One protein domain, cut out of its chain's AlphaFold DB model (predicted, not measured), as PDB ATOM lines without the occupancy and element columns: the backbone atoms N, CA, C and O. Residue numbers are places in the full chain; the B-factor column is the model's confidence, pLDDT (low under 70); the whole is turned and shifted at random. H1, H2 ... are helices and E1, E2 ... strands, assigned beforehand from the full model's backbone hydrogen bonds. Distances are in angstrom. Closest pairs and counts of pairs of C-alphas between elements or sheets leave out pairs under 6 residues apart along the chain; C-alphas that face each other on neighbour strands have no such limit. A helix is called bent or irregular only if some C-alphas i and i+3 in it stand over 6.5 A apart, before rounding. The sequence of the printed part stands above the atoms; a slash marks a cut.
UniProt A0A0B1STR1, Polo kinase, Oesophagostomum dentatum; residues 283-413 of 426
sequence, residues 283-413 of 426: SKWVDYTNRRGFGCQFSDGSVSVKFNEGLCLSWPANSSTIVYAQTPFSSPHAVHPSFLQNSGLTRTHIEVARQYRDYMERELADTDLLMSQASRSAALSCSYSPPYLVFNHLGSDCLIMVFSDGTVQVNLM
ATOM      1  N   SER A 283       5.758 -41.479 -29.647       79.25
ATOM      2  CA  SER A 283       6.334 -41.557 -28.305       79.25
ATOM      3  C   SER A 283       7.862 -41.505 -28.333       79.25
ATOM      4  O   SER A 283       8.477 -40.975 -27.409       79.25
ATOM      5  N   LYS A 284       8.482 -42.021 -29.402       84.06
ATOM      6  CA  LYS A 284       9.940 -42.088 -29.571       84.06
ATOM      7  C   LYS A 284      10.317 -41.780 -31.011       84.06
ATOM      8  O   LYS A 284       9.587 -42.117 -31.938       84.06
ATOM      9  N   TRP A 285      11.473 -41.168 -31.217       87.12
ATOM     10  CA  TRP A 285      11.980 -40.875 -32.551       87.12
ATOM     11  C   TRP A 285      13.502 -40.892 -32.565       87.12
ATOM     12  O   TRP A 285      14.149 -40.705 -31.536       87.12
ATOM     13  N   VAL A 286      14.060 -41.160 -33.740       80.50
ATOM     14  CA  VAL A 286      15.495 -41.263 -33.982       80.50
ATOM     15  C   VAL A 286      15.791 -40.652 -35.343       80.50
ATOM     16  O   VAL A 286      15.202 -41.041 -36.353       80.50
ATOM     17  N   ASP A 287      16.722 -39.705 -35.367       80.25
ATOM     18  CA  ASP A 287      17.145 -39.040 -36.593       80.25
ATOM     19  C   ASP A 287      18.474 -39.617 -37.102       80.25
ATOM     20  O   ASP A 287      19.543 -39.314 -36.573       80.25
ATOM     21  N   TYR A 288      18.410 -40.432 -38.158       79.38
ATOM     22  CA  TYR A 288      19.574 -40.807 -38.964       79.38
ATOM     23  C   TYR A 288      19.412 -40.351 -40.416       79.38
ATOM     24  O   TYR A 288      19.803 -41.070 -41.347       79.38
ATOM     25  N   THR A 289      18.838 -39.166 -40.657       72.50
ATOM     26  CA  THR A 289      18.717 -38.604 -42.018       72.50
ATOM     27  C   THR A 289      20.077 -38.401 -42.686       72.50
ATOM     28  O   THR A 289      20.177 -38.403 -43.908       72.50
ATOM     29  N   ASN A 290      21.170 -38.359 -41.921       54.53
ATOM     30  CA  ASN A 290      22.535 -38.387 -42.451       54.53
ATOM     31  C   ASN A 290      22.945 -39.718 -43.120       54.53
ATOM     32  O   ASN A 290      23.921 -39.744 -43.866       54.53
ATOM     33  N   ARG A 291      22.242 -40.826 -42.852       71.00
ATOM     34  CA  ARG A 291      22.571 -42.158 -43.386       71.00
ATOM     35  C   ARG A 291      21.393 -42.841 -44.059       71.00
ATOM     36  O   ARG A 291      21.535 -43.305 -45.185       71.00
ATOM     37  N   ARG A 292      20.280 -43.006 -43.339       71.62
ATOM     38  CA  ARG A 292      19.206 -43.940 -43.718       71.62
ATOM     39  C   ARG A 292      17.797 -43.356 -43.654       71.62
ATOM     40  O   ARG A 292      16.902 -43.957 -44.237       71.62
ATOM     41  N   GLY A 293      17.590 -42.218 -42.994       84.12
ATOM     42  CA  GLY A 293      16.274 -41.582 -42.885       84.12
ATOM     43  C   GLY A 293      15.880 -41.229 -41.456       84.12
ATOM     44  O   GLY A 293      16.710 -41.262 -40.557       84.12
ATOM     45  N   PHE A 294      14.609 -40.919 -41.244       89.44
ATOM     46  CA  PHE A 294      14.051 -40.586 -39.935       89.44
ATOM     47  C   PHE A 294      13.115 -41.701 -39.463       89.44
ATOM     48  O   PHE A 294      12.219 -42.102 -40.207       89.44
ATOM     49  N   GLY A 295      13.313 -42.197 -38.243       90.56
ATOM     50  CA  GLY A 295      12.480 -43.233 -37.634       90.56
ATOM     51  C   GLY A 295      11.656 -42.692 -36.469       90.56
ATOM     52  O   GLY A 295      12.144 -41.895 -35.672       90.56
ATOM     53  N   CYS A 296      10.426 -43.172 -36.316       90.00
ATOM     54  CA  CYS A 296       9.583 -42.903 -35.156       90.00
ATOM     55  C   CYS A 296       8.806 -44.149 -34.715       90.00
ATOM     56  O   CYS A 296       8.476 -45.004 -35.535       90.00
ATOM     57  N   GLN A 297       8.524 -44.243 -33.419       88.75
ATOM     58  CA  GLN A 297       7.632 -45.233 -32.831       88.75
ATOM     59  C   GLN A 297       6.405 -44.521 -32.268       88.75
ATOM     60  O   GLN A 297       6.507 -43.516 -31.558       88.75
ATOM     61  N   PHE A 298       5.245 -45.062 -32.605       85.00
ATOM     62  CA  PHE A 298       3.945 -44.633 -32.129       85.00
ATOM     63  C   PHE A 298       3.621 -45.249 -30.758       85.00
ATOM     64  O   PHE A 298       4.229 -46.229 -30.323       85.00
ATOM     65  N   SER A 299       2.646 -44.677 -30.055       78.44
ATOM     66  CA  SER A 299       2.184 -45.119 -28.732       78.44
ATOM     67  C   SER A 299       1.549 -46.519 -28.724       78.44
ATOM     68  O   SER A 299       1.490 -47.157 -27.673       78.44
ATOM     69  N   ASP A 300       1.128 -47.022 -29.883       75.81
ATOM     70  CA  ASP A 300       0.641 -48.391 -30.103       75.81
ATOM     71  C   ASP A 300       1.780 -49.406 -30.364       75.81
ATOM     72  O   ASP A 300       1.524 -50.598 -30.525       75.81
ATOM     73  N   GLY A 301       3.037 -48.946 -30.401       78.62
ATOM     74  CA  GLY A 301       4.229 -49.746 -30.700       78.62
ATOM     75  C   GLY A 301       4.574 -49.842 -32.190       78.62
ATOM     76  O   GLY A 301       5.622 -50.395 -32.536       78.62
ATOM     77  N   SER A 302       3.736 -49.309 -33.079       86.31
ATOM     78  CA  SER A 302       3.999 -49.276 -34.518       86.31
ATOM     79  C   SER A 302       5.224 -48.408 -34.819       86.31
ATOM     80  O   SER A 302       5.462 -47.400 -34.159       86.31
ATOM     81  N   VAL A 303       6.021 -48.784 -35.819       90.12
ATOM     82  CA  VAL A 303       7.259 -48.072 -36.183       90.12
ATOM     83  C   VAL A 303       7.141 -47.538 -37.596       90.12
ATOM     84  O   VAL A 303       6.904 -48.314 -38.515       90.12
ATOM     85  N   SER A 304       7.364 -46.243 -37.796       92.25
ATOM     86  CA  SER A 304       7.434 -45.642 -39.125       92.25
ATOM     87  C   SER A 304       8.823 -45.102 -39.435       92.25
ATOM     88  O   SER A 304       9.470 -44.481 -38.594       92.25
ATOM     89  N   VAL A 305       9.283 -45.346 -40.662       92.81
ATOM     90  CA  VAL A 305      10.568 -44.891 -41.185       92.81
ATOM     91  C   VAL A 305      10.340 -44.153 -42.494       92.81
ATOM     92  O   VAL A 305       9.764 -44.698 -43.436       92.81
ATOM     93  N   LYS A 306      10.844 -42.926 -42.569       91.25
ATOM     94  CA  LYS A 306      10.951 -42.161 -43.806       91.25
ATOM     95  C   LYS A 306      12.390 -42.209 -44.295       91.25
ATOM     96  O   LYS A 306      13.279 -41.666 -43.642       91.25
ATOM     97  N   PHE A 307      12.619 -42.832 -45.442       87.56
ATOM     98  CA  PHE A 307      13.935 -42.930 -46.060       87.56
ATOM     99  C   PHE A 307      14.296 -41.640 -46.805       87.56
ATOM    100  O   PHE A 307      13.431 -40.907 -47.285       87.56
ATOM    101  N   ASN A 308      15.597 -41.376 -46.939       80.88
ATOM    102  CA  ASN A 308      16.111 -40.170 -47.605       80.88
ATOM    103  C   ASN A 308      15.707 -40.066 -49.083       80.88
ATOM    104  O   ASN A 308      15.584 -38.968 -49.615       80.88
ATOM    105  N   GLU A 309      15.490 -41.205 -49.736       80.81
ATOM    106  CA  GLU A 309      15.030 -41.296 -51.125       80.81
ATOM    107  C   GLU A 309      13.532 -40.985 -51.305       80.81
ATOM    108  O   GLU A 309      13.058 -40.899 -52.434       80.81
ATOM    109  N   GLY A 310      12.786 -40.780 -50.213       79.31
ATOM    110  CA  GLY A 310      11.363 -40.427 -50.232       79.31
ATOM    111  C   GLY A 310      10.409 -41.590 -49.947       79.31
ATOM    112  O   GLY A 310       9.239 -41.340 -49.657       79.31
ATOM    113  N   LEU A 311      10.899 -42.833 -49.948       87.19
ATOM    114  CA  LEU A 311      10.136 -44.003 -49.517       87.19
ATOM    115  C   LEU A 311       9.687 -43.830 -48.058       87.19
ATOM    116  O   LEU A 311      10.492 -43.518 -47.179       87.19
ATOM    117  N   CYS A 312       8.407 -44.061 -47.792       90.12
ATOM    118  CA  CYS A 312       7.824 -43.989 -46.455       90.12
ATOM    119  C   CYS A 312       7.287 -45.363 -46.064       90.12
ATOM    120  O   CYS A 312       6.576 -45.995 -46.840       90.12
ATOM    121  N   LEU A 313       7.619 -45.834 -44.867       93.19
ATOM    122  CA  LEU A 313       7.273 -47.161 -44.371       93.19
ATOM    123  C   LEU A 313       6.639 -47.038 -42.986       93.19
ATOM    124  O   LEU A 313       7.101 -46.254 -42.163       93.19
ATOM    125  N   SER A 314       5.600 -47.820 -42.715       91.94
ATOM    126  CA  SER A 314       5.003 -48.023 -41.395       91.94
ATOM    127  C   SER A 314       4.827 -49.517 -41.143       91.94
ATOM    128  O   SER A 314       4.262 -50.251 -41.955       91.94
ATOM    129  N   TRP A 315       5.361 -49.984 -40.025       91.19
ATOM    130  CA  TRP A 315       5.337 -51.369 -39.602       91.19
ATOM    131  C   TRP A 315       4.547 -51.479 -38.295       91.19
ATOM    132  O   TRP A 315       5.091 -51.172 -37.226       91.19
ATOM    133  N   PRO A 316       3.286 -51.945 -38.367       87.56
ATOM    134  CA  PRO A 316       2.445 -52.121 -37.194       87.56
ATOM    135  C   PRO A 316       3.050 -53.100 -36.181       87.56
ATOM    136  O   PRO A 316       3.712 -54.065 -36.573       87.56
ATOM    137  N   ALA A 317       2.798 -52.878 -34.889       81.00
ATOM    138  CA  ALA A 317       3.295 -53.753 -33.818       81.00
ATOM    139  C   ALA A 317       2.732 -55.183 -33.913       81.00
ATOM    140  O   ALA A 317       3.465 -56.159 -33.775       81.00
ATOM    141  N   ASN A 318       1.438 -55.301 -34.226       76.88
ATOM    142  CA  ASN A 318       0.715 -56.577 -34.253       76.88
ATOM    143  C   ASN A 318       0.548 -57.169 -35.658       76.88
ATOM    144  O   ASN A 318      -0.187 -58.142 -35.827       76.88
ATOM    145  N   SER A 319       1.185 -56.586 -36.677       79.88
ATOM    146  CA  SER A 319       1.051 -57.058 -38.054       79.88
ATOM    147  C   SER A 319       2.344 -57.664 -38.582       79.88
ATOM    148  O   SER A 319       3.439 -57.119 -38.425       79.88
ATOM    149  N   SER A 320       2.196 -58.782 -39.288       80.56
ATOM    150  CA  SER A 320       3.247 -59.344 -40.134       80.56
ATOM    151  C   SER A 320       3.373 -58.606 -41.470       80.56
ATOM    152  O   SER A 320       4.340 -58.824 -42.196       80.56
ATOM    153  N   THR A 321       2.421 -57.732 -41.808       86.12
ATOM    154  CA  THR A 321       2.456 -56.897 -43.011       86.12
ATOM    155  C   THR A 321       2.963 -55.496 -42.701       86.12
ATOM    156  O   THR A 321       2.720 -54.939 -41.633       86.12
ATOM    157  N   ILE A 322       3.668 -54.927 -43.670       89.81
ATOM    158  CA  ILE A 322       4.205 -53.574 -43.654       89.81
ATOM    159  C   ILE A 322       3.395 -52.738 -44.633       89.81
ATOM    160  O   ILE A 322       3.096 -53.197 -45.737       89.81
ATOM    161  N   VAL A 323       3.084 -51.507 -44.249       89.94
ATOM    162  CA  VAL A 323       2.473 -50.511 -45.126       89.94
ATOM    163  C   VAL A 323       3.559 -49.561 -45.604       89.94
ATOM    164  O   VAL A 323       4.371 -49.097 -44.809       89.94
ATOM    165  N   TYR A 324       3.617 -49.271 -46.896       90.38
ATOM    166  CA  TYR A 324       4.619 -48.364 -47.445       90.38
ATOM    167  C   TYR A 324       4.083 -47.581 -48.640       90.38
ATOM    168  O   TYR A 324       3.149 -48.002 -49.316       90.38
ATOM    169  N   ALA A 325       4.713 -46.450 -48.912       84.50
ATOM    170  CA  ALA A 325       4.450 -45.596 -50.052       84.50
ATOM    171  C   ALA A 325       5.796 -45.265 -50.710       84.50
ATOM    172  O   ALA A 325       6.727 -44.832 -50.029       84.50
ATOM    173  N   GLN A 326       5.909 -45.505 -52.020       81.69
ATOM    174  CA  GLN A 326       7.127 -45.272 -52.813       81.69
ATOM    175  C   GLN A 326       7.609 -43.820 -52.726       81.69
ATOM    176  O   GLN A 326       8.802 -43.546 -52.659       81.69
ATOM    177  N   THR A 327       6.658 -42.895 -52.664       76.44
ATOM    178  CA  THR A 327       6.873 -41.490 -52.324       76.44
ATOM    179  C   THR A 327       5.840 -41.065 -51.282       76.44
ATOM    180  O   THR A 327       4.811 -41.739 -51.139       76.44
ATOM    181  N   PRO A 328       6.028 -39.921 -50.601       67.88
ATOM    182  CA  PRO A 328       5.102 -39.471 -49.563       67.88
ATOM    183  C   PRO A 328       3.669 -39.187 -50.066       67.88
ATOM    184  O   PRO A 328       2.762 -39.033 -49.254       67.88
ATOM    185  N   PHE A 329       3.460 -39.124 -51.389       65.50
ATOM    186  CA  PHE A 329       2.168 -38.837 -52.037       65.50
ATOM    187  C   PHE A 329       1.593 -40.019 -52.817       65.50
ATOM    188  O   PHE A 329       0.477 -39.933 -53.332       65.50
ATOM    189  N   SER A 330       2.350 -41.110 -52.926       72.00
ATOM    190  CA  SER A 330       1.892 -42.316 -53.606       72.00
ATOM    191  C   SER A 330       0.864 -43.072 -52.762       72.00
ATOM    192  O   SER A 330       0.865 -42.999 -51.533       72.00
ATOM    193  N   SER A 331      -0.024 -43.816 -53.424       73.56
ATOM    194  CA  SER A 331      -0.970 -44.681 -52.722       73.56
ATOM    195  C   SER A 331      -0.221 -45.697 -51.852       73.56
ATOM    196  O   SER A 331       0.756 -46.295 -52.319       73.56
ATOM    197  N   PRO A 332      -0.653 -45.913 -50.599       83.56
ATOM    198  CA  PRO A 332      -0.020 -46.894 -49.739       83.56
ATOM    199  C   PRO A 332      -0.283 -48.311 -50.241       83.56
ATOM    200  O   PRO A 332      -1.378 -48.644 -50.689       83.56
ATOM    201  N   HIS A 333       0.730 -49.154 -50.109       86.12
ATOM    202  CA  HIS A 333       0.689 -50.571 -50.423       86.12
ATOM    203  C   HIS A 333       0.990 -51.365 -49.155       86.12
ATOM    204  O   HIS A 333       1.849 -50.980 -48.363       86.12
ATOM    205  N   ALA A 334       0.307 -52.492 -48.972       87.62
ATOM    206  CA  ALA A 334       0.601 -53.436 -47.903       87.62
ATOM    207  C   ALA A 334       1.360 -54.633 -48.478       87.62
ATOM    208  O   ALA A 334       0.935 -55.225 -49.470       87.62
ATOM    209  N   VAL A 335       2.477 -55.004 -47.860       88.38
ATOM    210  CA  VAL A 335       3.279 -56.153 -48.284       88.38
ATOM    211  C   VAL A 335       3.776 -56.933 -47.079       88.38
ATOM    212  O   VAL A 335       4.113 -56.374 -46.039       88.38
ATOM    213  N   HIS A 336       3.835 -58.251 -47.212       87.62
ATOM    214  CA  HIS A 336       4.501 -59.089 -46.228       87.62
ATOM    215  C   HIS A 336       6.016 -59.119 -46.522       87.62
ATOM    216  O   HIS A 336       6.386 -59.299 -47.684       87.62
ATOM    217  N   PRO A 337       6.911 -59.019 -45.519       83.50
ATOM    218  CA  PRO A 337       8.366 -59.007 -45.713       83.50
ATOM    219  C   PRO A 337       8.932 -60.175 -46.533       83.50
ATOM    220  O   PRO A 337       9.995 -60.045 -47.136       83.50
ATOM    221  N   SER A 338       8.236 -61.316 -46.567       82.88
ATOM    222  CA  SER A 338       8.628 -62.487 -47.368       82.88
ATOM    223  C   SER A 338       8.276 -62.385 -48.859       82.88
ATOM    224  O   SER A 338       8.783 -63.179 -49.644       82.88
ATOM    225  N   PHE A 339       7.425 -61.437 -49.265       83.19
ATOM    226  CA  PHE A 339       6.871 -61.331 -50.621       83.19
ATOM    227  C   PHE A 339       7.127 -59.944 -51.231       83.19
ATOM    228  O   PHE A 339       6.207 -59.257 -51.659       83.19
ATOM    229  N   LEU A 340       8.395 -59.523 -51.282       81.44
ATOM    230  CA  LEU A 340       8.794 -58.195 -51.784       81.44
ATOM    231  C   LEU A 340       8.783 -58.063 -53.319       81.44
ATOM    232  O   LEU A 340       9.098 -56.996 -53.849       81.44
ATOM    233  N   GLN A 341       8.462 -59.122 -54.058       74.25
ATOM    234  CA  GLN A 341       8.533 -59.111 -55.518       74.25
ATOM    235  C   GLN A 341       7.583 -58.046 -56.097       74.25
ATOM    236  O   GLN A 341       6.416 -57.988 -55.726       74.25
ATOM    237  N   ASN A 342       8.098 -57.182 -56.979       71.50
ATOM    238  CA  ASN A 342       7.378 -56.054 -57.600       71.50
ATOM    239  C   ASN A 342       6.859 -54.966 -56.638       71.50
ATOM    240  O   ASN A 342       6.101 -54.098 -57.054       71.50
ATOM    241  N   SER A 343       7.289 -54.972 -55.372       74.38
ATOM    242  CA  SER A 343       6.907 -53.947 -54.388       74.38
ATOM    243  C   SER A 343       7.762 -52.674 -54.469       74.38
ATOM    244  O   SER A 343       7.396 -51.636 -53.934       74.38
ATOM    245  N   GLY A 344       8.944 -52.746 -55.091       76.81
ATOM    246  CA  GLY A 344       9.955 -51.683 -55.033       76.81
ATOM    247  C   GLY A 344      10.584 -51.491 -53.641       76.81
ATOM    248  O   GLY A 344      11.445 -50.632 -53.479       76.81
ATOM    249  N   LEU A 345      10.213 -52.299 -52.640       84.12
ATOM    250  CA  LEU A 345      10.943 -52.415 -51.379       84.12
ATOM    251  C   LEU A 345      12.136 -53.358 -51.539       84.12
ATOM    252  O   LEU A 345      12.026 -54.450 -52.097       84.12
ATOM    253  N   THR A 346      13.275 -52.963 -50.976       86.56
ATOM    254  CA  THR A 346      14.469 -53.807 -50.908       86.56
ATOM    255  C   THR A 346      14.540 -54.531 -49.568       86.56
ATOM    256  O   THR A 346      13.989 -54.081 -48.561       86.56
ATOM    257  N   ARG A 347      15.296 -55.634 -49.513       85.69
ATOM    258  CA  ARG A 347      15.605 -56.313 -48.243       85.69
ATOM    259  C   ARG A 347      16.309 -55.375 -47.253       85.69
ATOM    260  O   ARG A 347      16.091 -55.485 -46.052       85.69
ATOM    261  N   THR A 348      17.090 -54.421 -47.761       84.06
ATOM    262  CA  THR A 348      17.751 -53.382 -46.964       84.06
ATOM    263  C   THR A 348      16.744 -52.478 -46.259       84.06
ATOM    264  O   THR A 348      16.940 -52.183 -45.085       84.06
ATOM    265  N   HIS A 349      15.651 -52.077 -46.920       89.00
ATOM    266  CA  HIS A 349      14.606 -51.251 -46.295       89.00
ATOM    267  C   HIS A 349      13.958 -51.962 -45.109       89.00
ATOM    268  O   HIS A 349      13.786 -51.367 -44.046       89.00
ATOM    269  N   ILE A 350      13.679 -53.256 -45.264       89.38
ATOM    270  CA  ILE A 350      13.119 -54.078 -44.188       89.38
ATOM    271  C   ILE A 350      14.102 -54.199 -43.022       89.38
ATOM    272  O   ILE A 350      13.712 -54.040 -41.868       89.38
ATOM    273  N   GLU A 351      15.379 -54.439 -43.318       86.38
ATOM    274  CA  GLU A 351      16.410 -54.577 -42.289       86.38
ATOM    275  C   GLU A 351      16.626 -53.267 -41.519       86.38
ATOM    276  O   GLU A 351      16.766 -53.279 -40.302       86.38
ATOM    277  N   VAL A 352      16.575 -52.121 -42.202       84.75
ATOM    278  CA  VAL A 352      16.641 -50.801 -41.557       84.75
ATOM    279  C   VAL A 352      15.441 -50.564 -40.653       84.75
ATOM    280  O   VAL A 352      15.617 -50.144 -39.512       84.75
ATOM    281  N   ALA A 353      14.229 -50.850 -41.129       86.56
ATOM    282  CA  ALA A 353      13.026 -50.707 -40.317       86.56
ATOM    283  C   ALA A 353      13.071 -51.604 -39.067       86.56
ATOM    284  O   ALA A 353      12.703 -51.160 -37.979       86.56
ATOM    285  N   ARG A 354      13.599 -52.830 -39.200       86.50
ATOM    286  CA  ARG A 354      13.843 -53.735 -38.069       86.50
ATOM    287  C   ARG A 354      14.875 -53.163 -37.093       86.50
ATOM    288  O   ARG A 354      14.617 -53.149 -35.899       86.50
ATOM    289  N   GLN A 355      15.990 -52.621 -37.585       84.94
ATOM    290  CA  GLN A 355      17.009 -51.993 -36.734       84.94
ATOM    291  C   GLN A 355      16.452 -50.815 -35.928       84.94
ATOM    292  O   GLN A 355      16.745 -50.708 -34.741       84.94
ATOM    293  N   TYR A 356      15.627 -49.957 -36.539       84.12
ATOM    294  CA  TYR A 356      14.956 -48.870 -35.819       84.12
ATOM    295  C   TYR A 356      14.046 -49.386 -34.708       84.12
ATOM    296  O   TYR A 356      14.095 -48.863 -33.597       84.12
ATOM    297  N   ARG A 357      13.241 -50.415 -34.997       83.62
ATOM    298  CA  ARG A 357      12.369 -51.055 -34.007       83.62
ATOM    299  C   ARG A 357      13.174 -51.609 -32.835       83.62
ATOM    300  O   ARG A 357      12.931 -51.208 -31.701       83.62
ATOM    301  N   ASP A 358      14.155 -52.460 -33.122       81.06
ATOM    302  CA  ASP A 358      14.971 -53.121 -32.100       81.06
ATOM    303  C   ASP A 358      15.721 -52.091 -31.241       81.06
ATOM    304  O   ASP A 358      15.825 -52.242 -30.025       81.06
ATOM    305  N   TYR A 359      16.215 -51.015 -31.862       77.44
ATOM    306  CA  TYR A 359      16.876 -49.917 -31.163       77.44
ATOM    307  C   TYR A 359      15.917 -49.158 -30.234       77.44
ATOM    308  O   TYR A 359      16.228 -48.961 -29.062       77.44
ATOM    309  N   MET A 360      14.736 -48.756 -30.718       78.19
ATOM    310  CA  MET A 360      13.752 -48.010 -29.915       78.19
ATOM    311  C   MET A 360      13.162 -48.843 -28.768       78.19
ATOM    312  O   MET A 360      12.784 -48.287 -27.733       78.19
ATOM    313  N   GLU A 361      13.088 -50.165 -28.928       72.00
ATOM    314  CA  GLU A 361      12.659 -51.084 -27.872       72.00
ATOM    315  C   GLU A 361      13.732 -51.300 -26.800       72.00
ATOM    316  O   GLU A 361      13.388 -51.383 -25.626       72.00
ATOM    317  N   ARG A 362      15.017 -51.374 -27.174       69.88
ATOM    318  CA  ARG A 362      16.115 -51.655 -26.231       69.88
ATOM    319  C   ARG A 362      16.655 -50.410 -25.540       69.88
ATOM    320  O   ARG A 362      16.815 -50.404 -24.327       69.88
ATOM    321  N   GLU A 363      16.935 -49.366 -26.313       58.44
ATOM    322  CA  GLU A 363      17.725 -48.211 -25.862       58.44
ATOM    323  C   GLU A 363      16.855 -47.045 -25.377       58.44
ATOM    324  O   GLU A 363      17.333 -46.150 -24.686       58.44
ATOM    325  N   LEU A 364      15.563 -47.047 -25.723       59.47
ATOM    326  CA  LEU A 364      14.597 -46.014 -25.329       59.47
ATOM    327  C   LEU A 364      13.460 -46.581 -24.458       59.47
ATOM    328  O   LEU A 364      12.394 -45.964 -24.342       59.47
ATOM    329  N   ALA A 365      13.684 -47.749 -23.844       56.16
ATOM    330  CA  ALA A 365      12.724 -48.471 -23.004       56.16
ATOM    331  C   ALA A 365      12.271 -47.672 -21.773       56.16
ATOM    332  O   ALA A 365      11.098 -47.714 -21.419       56.16
ATOM    333  N   ASP A 366      13.155 -46.876 -21.163       49.06
ATOM    334  CA  ASP A 366      12.846 -46.115 -19.940       49.06
ATOM    335  C   ASP A 366      11.769 -45.029 -20.147       49.06
ATOM    336  O   ASP A 366      11.146 -44.559 -19.196       49.06
ATOM    337  N   THR A 367      11.483 -44.663 -21.402       49.62
ATOM    338  CA  THR A 367      10.413 -43.715 -21.771       49.62
ATOM    339  C   THR A 367       9.006 -44.330 -21.675       49.62
ATOM    340  O   THR A 367       8.008 -43.609 -21.721       49.62
ATOM    341  N   ASP A 368       8.902 -45.655 -21.516       48.94
ATOM    342  CA  ASP A 368       7.633 -46.393 -21.450       48.94
ATOM    343  C   ASP A 368       6.826 -46.130 -20.162       48.94
ATOM    344  O   ASP A 368       5.647 -46.490 -20.096       48.94
ATOM    345  N   LEU A 369       7.423 -45.463 -19.167       47.16
ATOM    346  CA  LEU A 369       6.803 -45.089 -17.885       47.16
ATOM    347  C   LEU A 369       5.603 -44.133 -18.014       47.16
ATOM    348  O   LEU A 369       4.857 -43.958 -17.052       47.16
ATOM    349  N   LEU A 370       5.383 -43.532 -19.188       45.56
ATOM    350  CA  LEU A 370       4.227 -42.669 -19.453       45.56
ATOM    351  C   LEU A 370       2.958 -43.437 -19.861       45.56
ATOM    352  O   LEU A 370       1.888 -42.833 -19.890       45.56
ATOM    353  N   MET A 371       3.036 -44.737 -20.174       51.72
ATOM    354  CA  MET A 371       1.927 -45.483 -20.783       51.72
ATOM    355  C   MET A 371       1.427 -46.627 -19.898       51.72
ATOM    356  O   MET A 371       2.156 -47.575 -19.615       51.72
ATOM    357  N   SER A 372       0.140 -46.598 -19.531       50.94
ATOM    358  CA  SER A 372      -0.515 -47.762 -18.922       50.94
ATOM    359  C   SER A 372      -0.671 -48.881 -19.961       50.94
ATOM    360  O   SER A 372      -0.969 -48.613 -21.128       50.94
ATOM    361  N   GLN A 373      -0.517 -50.144 -19.553       52.97
ATOM    362  CA  GLN A 373      -0.751 -51.304 -20.430       52.97
ATOM    363  C   GLN A 373      -2.145 -51.271 -21.096       52.97
ATOM    364  O   GLN A 373      -2.287 -51.711 -22.234       52.97
ATOM    365  N   ALA A 374      -3.142 -50.659 -20.446       46.53
ATOM    366  CA  ALA A 374      -4.495 -50.490 -20.977       46.53
ATOM    367  C   ALA A 374      -4.565 -49.568 -22.212       46.53
ATOM    368  O   ALA A 374      -5.335 -49.835 -23.133       46.53
ATOM    369  N   SER A 375      -3.734 -48.520 -22.274       50.94
ATOM    370  CA  SER A 375      -3.659 -47.606 -23.426       50.94
ATOM    371  C   SER A 375      -3.068 -48.296 -24.658       50.94
ATOM    372  O   SER A 375      -3.548 -48.075 -25.768       50.94
ATOM    373  N   ARG A 376      -2.089 -49.193 -24.456       55.59
ATOM    374  CA  ARG A 376      -1.544 -50.036 -25.532       55.59
ATOM    375  C   ARG A 376      -2.600 -51.020 -26.034       55.59
ATOM    376  O   ARG A 376      -2.830 -51.103 -27.231       55.59
ATOM    377  N   SER A 377      -3.309 -51.710 -25.138       55.22
ATOM    378  CA  SER A 377      -4.354 -52.672 -25.519       55.22
ATOM    379  C   SER A 377      -5.521 -52.041 -26.289       55.22
ATOM    380  O   SER A 377      -6.019 -52.648 -27.234       55.22
ATOM    381  N   ALA A 378      -5.937 -50.822 -25.930       51.44
ATOM    382  CA  ALA A 378      -7.011 -50.117 -26.628       51.44
ATOM    383  C   ALA A 378      -6.584 -49.621 -28.025       51.44
ATOM    384  O   ALA A 378      -7.354 -49.761 -28.974       51.44
ATOM    385  N   ALA A 379      -5.341 -49.148 -28.192       52.44
ATOM    386  CA  ALA A 379      -4.805 -48.787 -29.507       52.44
ATOM    387  C   ALA A 379      -4.686 -50.013 -30.437       52.44
ATOM    388  O   ALA A 379      -5.025 -49.940 -31.613       52.44
ATOM    389  N   LEU A 380      -4.303 -51.167 -29.881       54.50
ATOM    390  CA  LEU A 380      -4.180 -52.438 -30.606       54.50
ATOM    391  C   LEU A 380      -5.531 -53.073 -30.997       54.50
ATOM    392  O   LEU A 380      -5.563 -53.918 -31.888       54.50
ATOM    393  N   SER A 381      -6.635 -52.703 -30.334       50.97
ATOM    394  CA  SER A 381      -7.992 -53.186 -30.655       50.97
ATOM    395  C   SER A 381      -8.673 -52.441 -31.807       50.97
ATOM    396  O   SER A 381      -9.698 -52.898 -32.313       50.97
ATOM    397  N   CYS A 382      -8.116 -51.305 -32.231       49.97
ATOM    398  CA  CYS A 382      -8.650 -50.539 -33.345       49.97
ATOM    399  C   CYS A 382      -8.118 -51.130 -34.656       49.97
ATOM    400  O   CYS A 382      -6.912 -51.297 -34.824       49.97
ATOM    401  N   SER A 383      -8.995 -51.420 -35.616       51.69
ATOM    402  CA  SER A 383      -8.636 -51.877 -36.969       51.69
ATOM    403  C   SER A 383      -8.018 -50.757 -37.823       51.69
ATOM    404  O   SER A 383      -8.306 -50.644 -39.015       51.69
ATOM    405  N   TYR A 384      -7.242 -49.870 -37.204       59.09
ATOM    406  CA  TYR A 384      -6.675 -48.687 -37.823       59.09
ATOM    407  C   TYR A 384      -5.265 -49.010 -38.309       59.09
ATOM    408  O   TYR A 384      -4.426 -49.513 -37.563       59.09
ATOM    409  N   SER A 385      -5.007 -48.758 -39.589       65.31
ATOM    410  CA  SER A 385      -3.659 -48.879 -40.132       65.31
ATOM    411  C   SER A 385      -2.837 -47.684 -39.638       65.31
ATOM    412  O   SER A 385      -3.266 -46.552 -39.864       65.31
ATOM    413  N   PRO A 386      -1.696 -47.890 -38.954       69.06
ATOM    414  CA  PRO A 386      -0.911 -46.786 -38.422       69.06
ATOM    415  C   PRO A 386      -0.394 -45.929 -39.581       69.06
ATOM    416  O   PRO A 386       0.151 -46.475 -40.552       69.06
ATOM    417  N   PRO A 387      -0.537 -44.598 -39.503       80.06
ATOM    418  CA  PRO A 387      -0.130 -43.739 -40.595       80.06
ATOM    419  C   PRO A 387       1.399 -43.773 -40.740       80.06
ATOM    420  O   PRO A 387       2.127 -44.126 -39.812       80.06
ATOM    421  N   TYR A 388       1.911 -43.440 -41.921       82.75
ATOM    422  CA  TYR A 388       3.355 -43.345 -42.147       82.75
ATOM    423  C   TYR A 388       3.812 -41.889 -42.117       82.75
ATOM    424  O   TYR A 388       3.067 -40.976 -42.476       82.75
ATOM    425  N   LEU A 389       5.052 -41.675 -41.682       85.06
ATOM    426  CA  LEU A 389       5.684 -40.363 -41.648       85.06
ATOM    427  C   LEU A 389       5.970 -39.872 -43.074       85.06
ATOM    428  O   LEU A 389       6.754 -40.474 -43.802       85.06
ATOM    429  N   VAL A 390       5.366 -38.746 -43.444       77.81
ATOM    430  CA  VAL A 390       5.477 -38.117 -44.774       77.81
ATOM    431  C   VAL A 390       6.506 -36.991 -44.734       77.81
ATOM    432  O   VAL A 390       7.353 -36.834 -45.621       77.81
ATOM    433  N   PHE A 391       6.473 -36.195 -43.668       77.75
ATOM    434  CA  PHE A 391       7.338 -35.039 -43.511       77.75
ATOM    435  C   PHE A 391       7.779 -34.878 -42.065       77.75
ATOM    436  O   PHE A 391       7.005 -35.070 -41.134       77.75
ATOM    437  N   ASN A 392       9.036 -34.496 -41.899       82.50
ATOM    438  CA  ASN A 392       9.613 -34.142 -40.624       82.50
ATOM    439  C   ASN A 392      10.456 -32.879 -40.810       82.50
ATOM    440  O   ASN A 392      11.195 -32.756 -41.788       82.50
ATOM    441  N   HIS A 393      10.345 -31.954 -39.867       78.06
ATOM    442  CA  HIS A 393      11.214 -30.793 -39.761       78.06
ATOM    443  C   HIS A 393      11.746 -30.715 -38.338       78.06
ATOM    444  O   HIS A 393      10.985 -30.487 -37.398       78.06
ATOM    445  N   LEU A 394      13.051 -30.914 -38.196       73.44
ATOM    446  CA  LEU A 394      13.749 -30.734 -36.934       73.44
ATOM    447  C   LEU A 394      14.295 -29.302 -36.878       73.44
ATOM    448  O   LEU A 394      15.302 -28.988 -37.510       73.44
ATOM    449  N   GLY A 395      13.591 -28.429 -36.159       65.06
ATOM    450  CA  GLY A 395      14.004 -27.054 -35.892       65.06
ATOM    451  C   GLY A 395      14.658 -26.900 -34.514       65.06
ATOM    452  O   GLY A 395      14.699 -27.833 -33.714       65.06
ATOM    453  N   SER A 396      15.143 -25.693 -34.208       61.09
ATOM    454  CA  SER A 396      15.759 -25.364 -32.910       61.09
ATOM    455  C   SER A 396      14.781 -25.396 -31.733       61.09
ATOM    456  O   SER A 396      15.182 -25.674 -30.607       61.09
ATOM    457  N   ASP A 397      13.509 -25.085 -31.984       63.34
ATOM    458  CA  ASP A 397      12.487 -24.912 -30.944       63.34
ATOM    459  C   ASP A 397      11.429 -26.025 -30.957       63.34
ATOM    460  O   ASP A 397      10.721 -26.236 -29.971       63.34
ATOM    461  N   CYS A 398      11.303 -26.753 -32.067       71.56
ATOM    462  CA  CYS A 398      10.320 -27.815 -32.206       71.56
ATOM    463  C   CYS A 398      10.715 -28.842 -33.267       71.56
ATOM    464  O   CYS A 398      11.391 -28.531 -34.250       71.56
ATOM    465  N   LEU A 399      10.239 -30.067 -33.067       78.19
ATOM    466  CA  LEU A 399      10.166 -31.099 -34.089       78.19
ATOM    467  C   LEU A 399       8.726 -31.155 -34.597       78.19
ATOM    468  O   LEU A 399       7.801 -31.380 -33.818       78.19
ATOM    469  N   ILE A 400       8.549 -30.967 -35.900       78.81
ATOM    470  CA  ILE A 400       7.256 -31.083 -36.577       78.81
ATOM    471  C   ILE A 400       7.252 -32.387 -37.364       78.81
ATOM    472  O   ILE A 400       8.168 -32.630 -38.149       78.81
ATOM    473  N   MET A 401       6.223 -33.206 -37.174       82.56
ATOM    474  CA  MET A 401       6.002 -34.456 -37.896       82.56
ATOM    475  C   MET A 401       4.614 -34.436 -38.527       82.56
ATOM    476  O   MET A 401       3.639 -34.104 -37.858       82.56
ATOM    477  N   VAL A 402       4.535 -34.783 -39.809       78.62
ATOM    478  CA  VAL A 402       3.290 -34.857 -40.583       78.62
ATOM    479  C   VAL A 402       3.133 -36.267 -41.124       78.62
ATOM    480  O   VAL A 402       4.067 -36.817 -41.723       78.62
ATOM    481  N   PHE A 403       1.947 -36.828 -40.935       81.00
ATOM    482  CA  PHE A 403       1.627 -38.206 -41.273       81.00
ATOM    483  C   PHE A 403       0.667 -38.309 -42.461       81.00
ATOM    484  O   PHE A 403       0.045 -37.333 -42.881       81.00
ATOM    485  N   SER A 404       0.567 -39.511 -43.026       75.75
ATOM    486  CA  SER A 404      -0.216 -39.805 -44.233       75.75
ATOM    487  C   SER A 404      -1.721 -39.569 -44.107       75.75
ATOM    488  O   SER A 404      -2.398 -39.427 -45.119       75.75
ATOM    489  N   ASP A 405      -2.248 -39.546 -42.886       70.44
ATOM    490  CA  ASP A 405      -3.654 -39.256 -42.590       70.44
ATOM    491  C   ASP A 405      -3.918 -37.761 -42.332       70.44
ATOM    492  O   ASP A 405      -5.035 -37.373 -42.005       70.44
ATOM    493  N   GLY A 406      -2.900 -36.910 -42.501       63.19
ATOM    494  CA  GLY A 406      -2.987 -35.475 -42.246       63.19
ATOM    495  C   GLY A 406      -2.743 -35.088 -40.788       63.19
ATOM    496  O   GLY A 406      -2.712 -33.893 -40.493       63.19
ATOM    497  N   THR A 407      -2.509 -36.053 -39.891       70.81
ATOM    498  CA  THR A 407      -2.141 -35.765 -38.503       70.81
ATOM    499  C   THR A 407      -0.816 -35.010 -38.460       70.81
ATOM    500  O   THR A 407       0.155 -35.373 -39.134       70.81
ATOM    501  N   VAL A 408      -0.762 -33.965 -37.635       73.06
ATOM    502  CA  VAL A 408       0.455 -33.201 -37.359       73.06
ATOM    503  C   VAL A 408       0.771 -33.307 -35.878       73.06
ATOM    504  O   VAL A 408      -0.045 -32.949 -35.033       73.06
ATOM    505  N   GLN A 409       1.979 -33.759 -35.563       77.50
ATOM    506  CA  GLN A 409       2.501 -33.739 -34.208       77.50
ATOM    507  C   GLN A 409       3.634 -32.723 -34.105       77.50
ATOM    508  O   GLN A 409       4.602 -32.769 -34.866       77.50
ATOM    509  N   VAL A 410       3.518 -31.822 -33.131       76.94
ATOM    510  CA  VAL A 410       4.542 -30.827 -32.814       76.94
ATOM    511  C   VAL A 410       5.103 -31.131 -31.433       76.94
ATOM    512  O   VAL A 410       4.433 -30.947 -30.419       76.94
ATOM    513  N   ASN A 411       6.354 -31.573 -31.393       73.00
ATOM    514  CA  ASN A 411       7.083 -31.768 -30.150       73.00
ATOM    515  C   ASN A 411       7.875 -30.494 -29.862       73.00
ATOM    516  O   ASN A 411       8.892 -30.224 -30.506       73.00
ATOM    517  N   LEU A 412       7.401 -29.695 -28.905       68.44
ATOM    518  CA  LEU A 412       8.130 -28.522 -28.432       68.44
ATOM    519  C   LEU A 412       9.369 -28.982 -27.664       68.44
ATOM    520  O   LEU A 412       9.275 -29.691 -26.660       68.44
ATOM    521  N   MET A 413      10.537 -28.555 -28.126       59.56
ATOM    522  CA  MET A 413      11.781 -28.806 -27.419       59.56
ATOM    523  C   MET A 413      11.807 -27.825 -26.248       59.56
ATOM    524  O   MET A 413      11.808 -26.610 -26.451       59.56
TER     525      MET A 413
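Overview. This is residues 283 to 413 of the 426 residues of the protein "Polo kinase" of Oesophagostomum dentatum (UniProt A0A0B1STR1). A six-stranded sheet, twisted through 90 degrees from edge to edge, forms the middle slab, with the long helix H1 slantwise over one face and a smaller three-stranded sheet, E7 to E9, over part of the other. The two sheets make a sandwich, two sheets face to face, but only partly so, with their strands crossed at 81 degrees; between H1 and E7 the short helices H2 and H3 take the chain round from one face to the other. The printed part has 131 residues with nine named strands and three named helices, in the order E1 to E6, H1, H2, H3, E7 to E9. The sheets run E1 E2 E3 E4 E5 E6 and E7 E8 E9, both antiparallel, and the class is mixed, helices and strands. The whole is compact, with a radius of gyration of the C-alphas of 14.2 A, and rounded, spanning 41 by 35 by 28 A.

Arrangement. The largest sheet holds E1, residues 283 to 288, E2, 293 to 298, E3, 303 to 306, E4, 312 to 315, E5, 322 to 325, and E6, 333 to 335. It is a meander, each strand the antiparallel neighbour of the one before, with edge strands E1 and E6. Across it, backbone pairs within hydrogen-bond range include N 286 and O 295 at 2.8 A for E1 and E2, N 296 and O 304 at 2.8 A for E2 and E3, N 305 and O 313 at 2.8 A for E3 and E4, N 314 and O 323 at 2.7 A for E4 and E5, and N 322 and O 335 at 2.8 A for E5 and E6. H1, residues 347 to 362, is on this sheet at a height over the sheet of 8.9 A, and the two make two layers, a helix on one face of a sheet. H1 runs slantwise to the strands, at 48 degrees to E1 on the local plane. The closest C-alphas of E3 and H1 are those of Val 303 and Arg 357, 6.3 A apart. The second sheet is also a meander: E7, residues 389 to 394, E8, 398 to 403, and E9, 408 to 412. N 393 and O 400 are 2.9 A apart, and N 411 and O 399 2.8 A. The closest C-alphas of E3 and E7 are those of Lys 306 and Leu 389, 6.0 A apart, while E8 and E9 are apart from E3. H2, residues 365 to 370, only grazes the six-stranded sheet, and H3, residues 373 to 380, is on neither sheet. Each O i to N i+4 pair is within hydrogen-bond range in H1 and H3; H2 has 0 of 2, and 1 of 3 O i to N i+3 pairs.

Along the chain. E1 begins at C-alpha 283, (6.334, -41.557, -28.305), and is 17.0 A long; E2 is 16.6 A. H1, the longest helix, measures 22.5 A from C-alpha 347 at (15.605, -56.313, -48.243). H2 is irregular, but only just: C-alphas 367 and 370 are 6.7 A apart. E8 is 16.3 A long, and E9 ends at C-alpha 412, (8.130, -28.522, -28.432).

Size, cuts and confidence. The C-alphas of Gln 341 and Asp 397 are the two farthest apart, 42.3 A. The printed part has no cut. The link E6 to H1, 11 residues, is long. The mean pLDDT of the printed part is 75.5, and 34 residues are under 70, among them residues 362 to 386, which include H2 and H3.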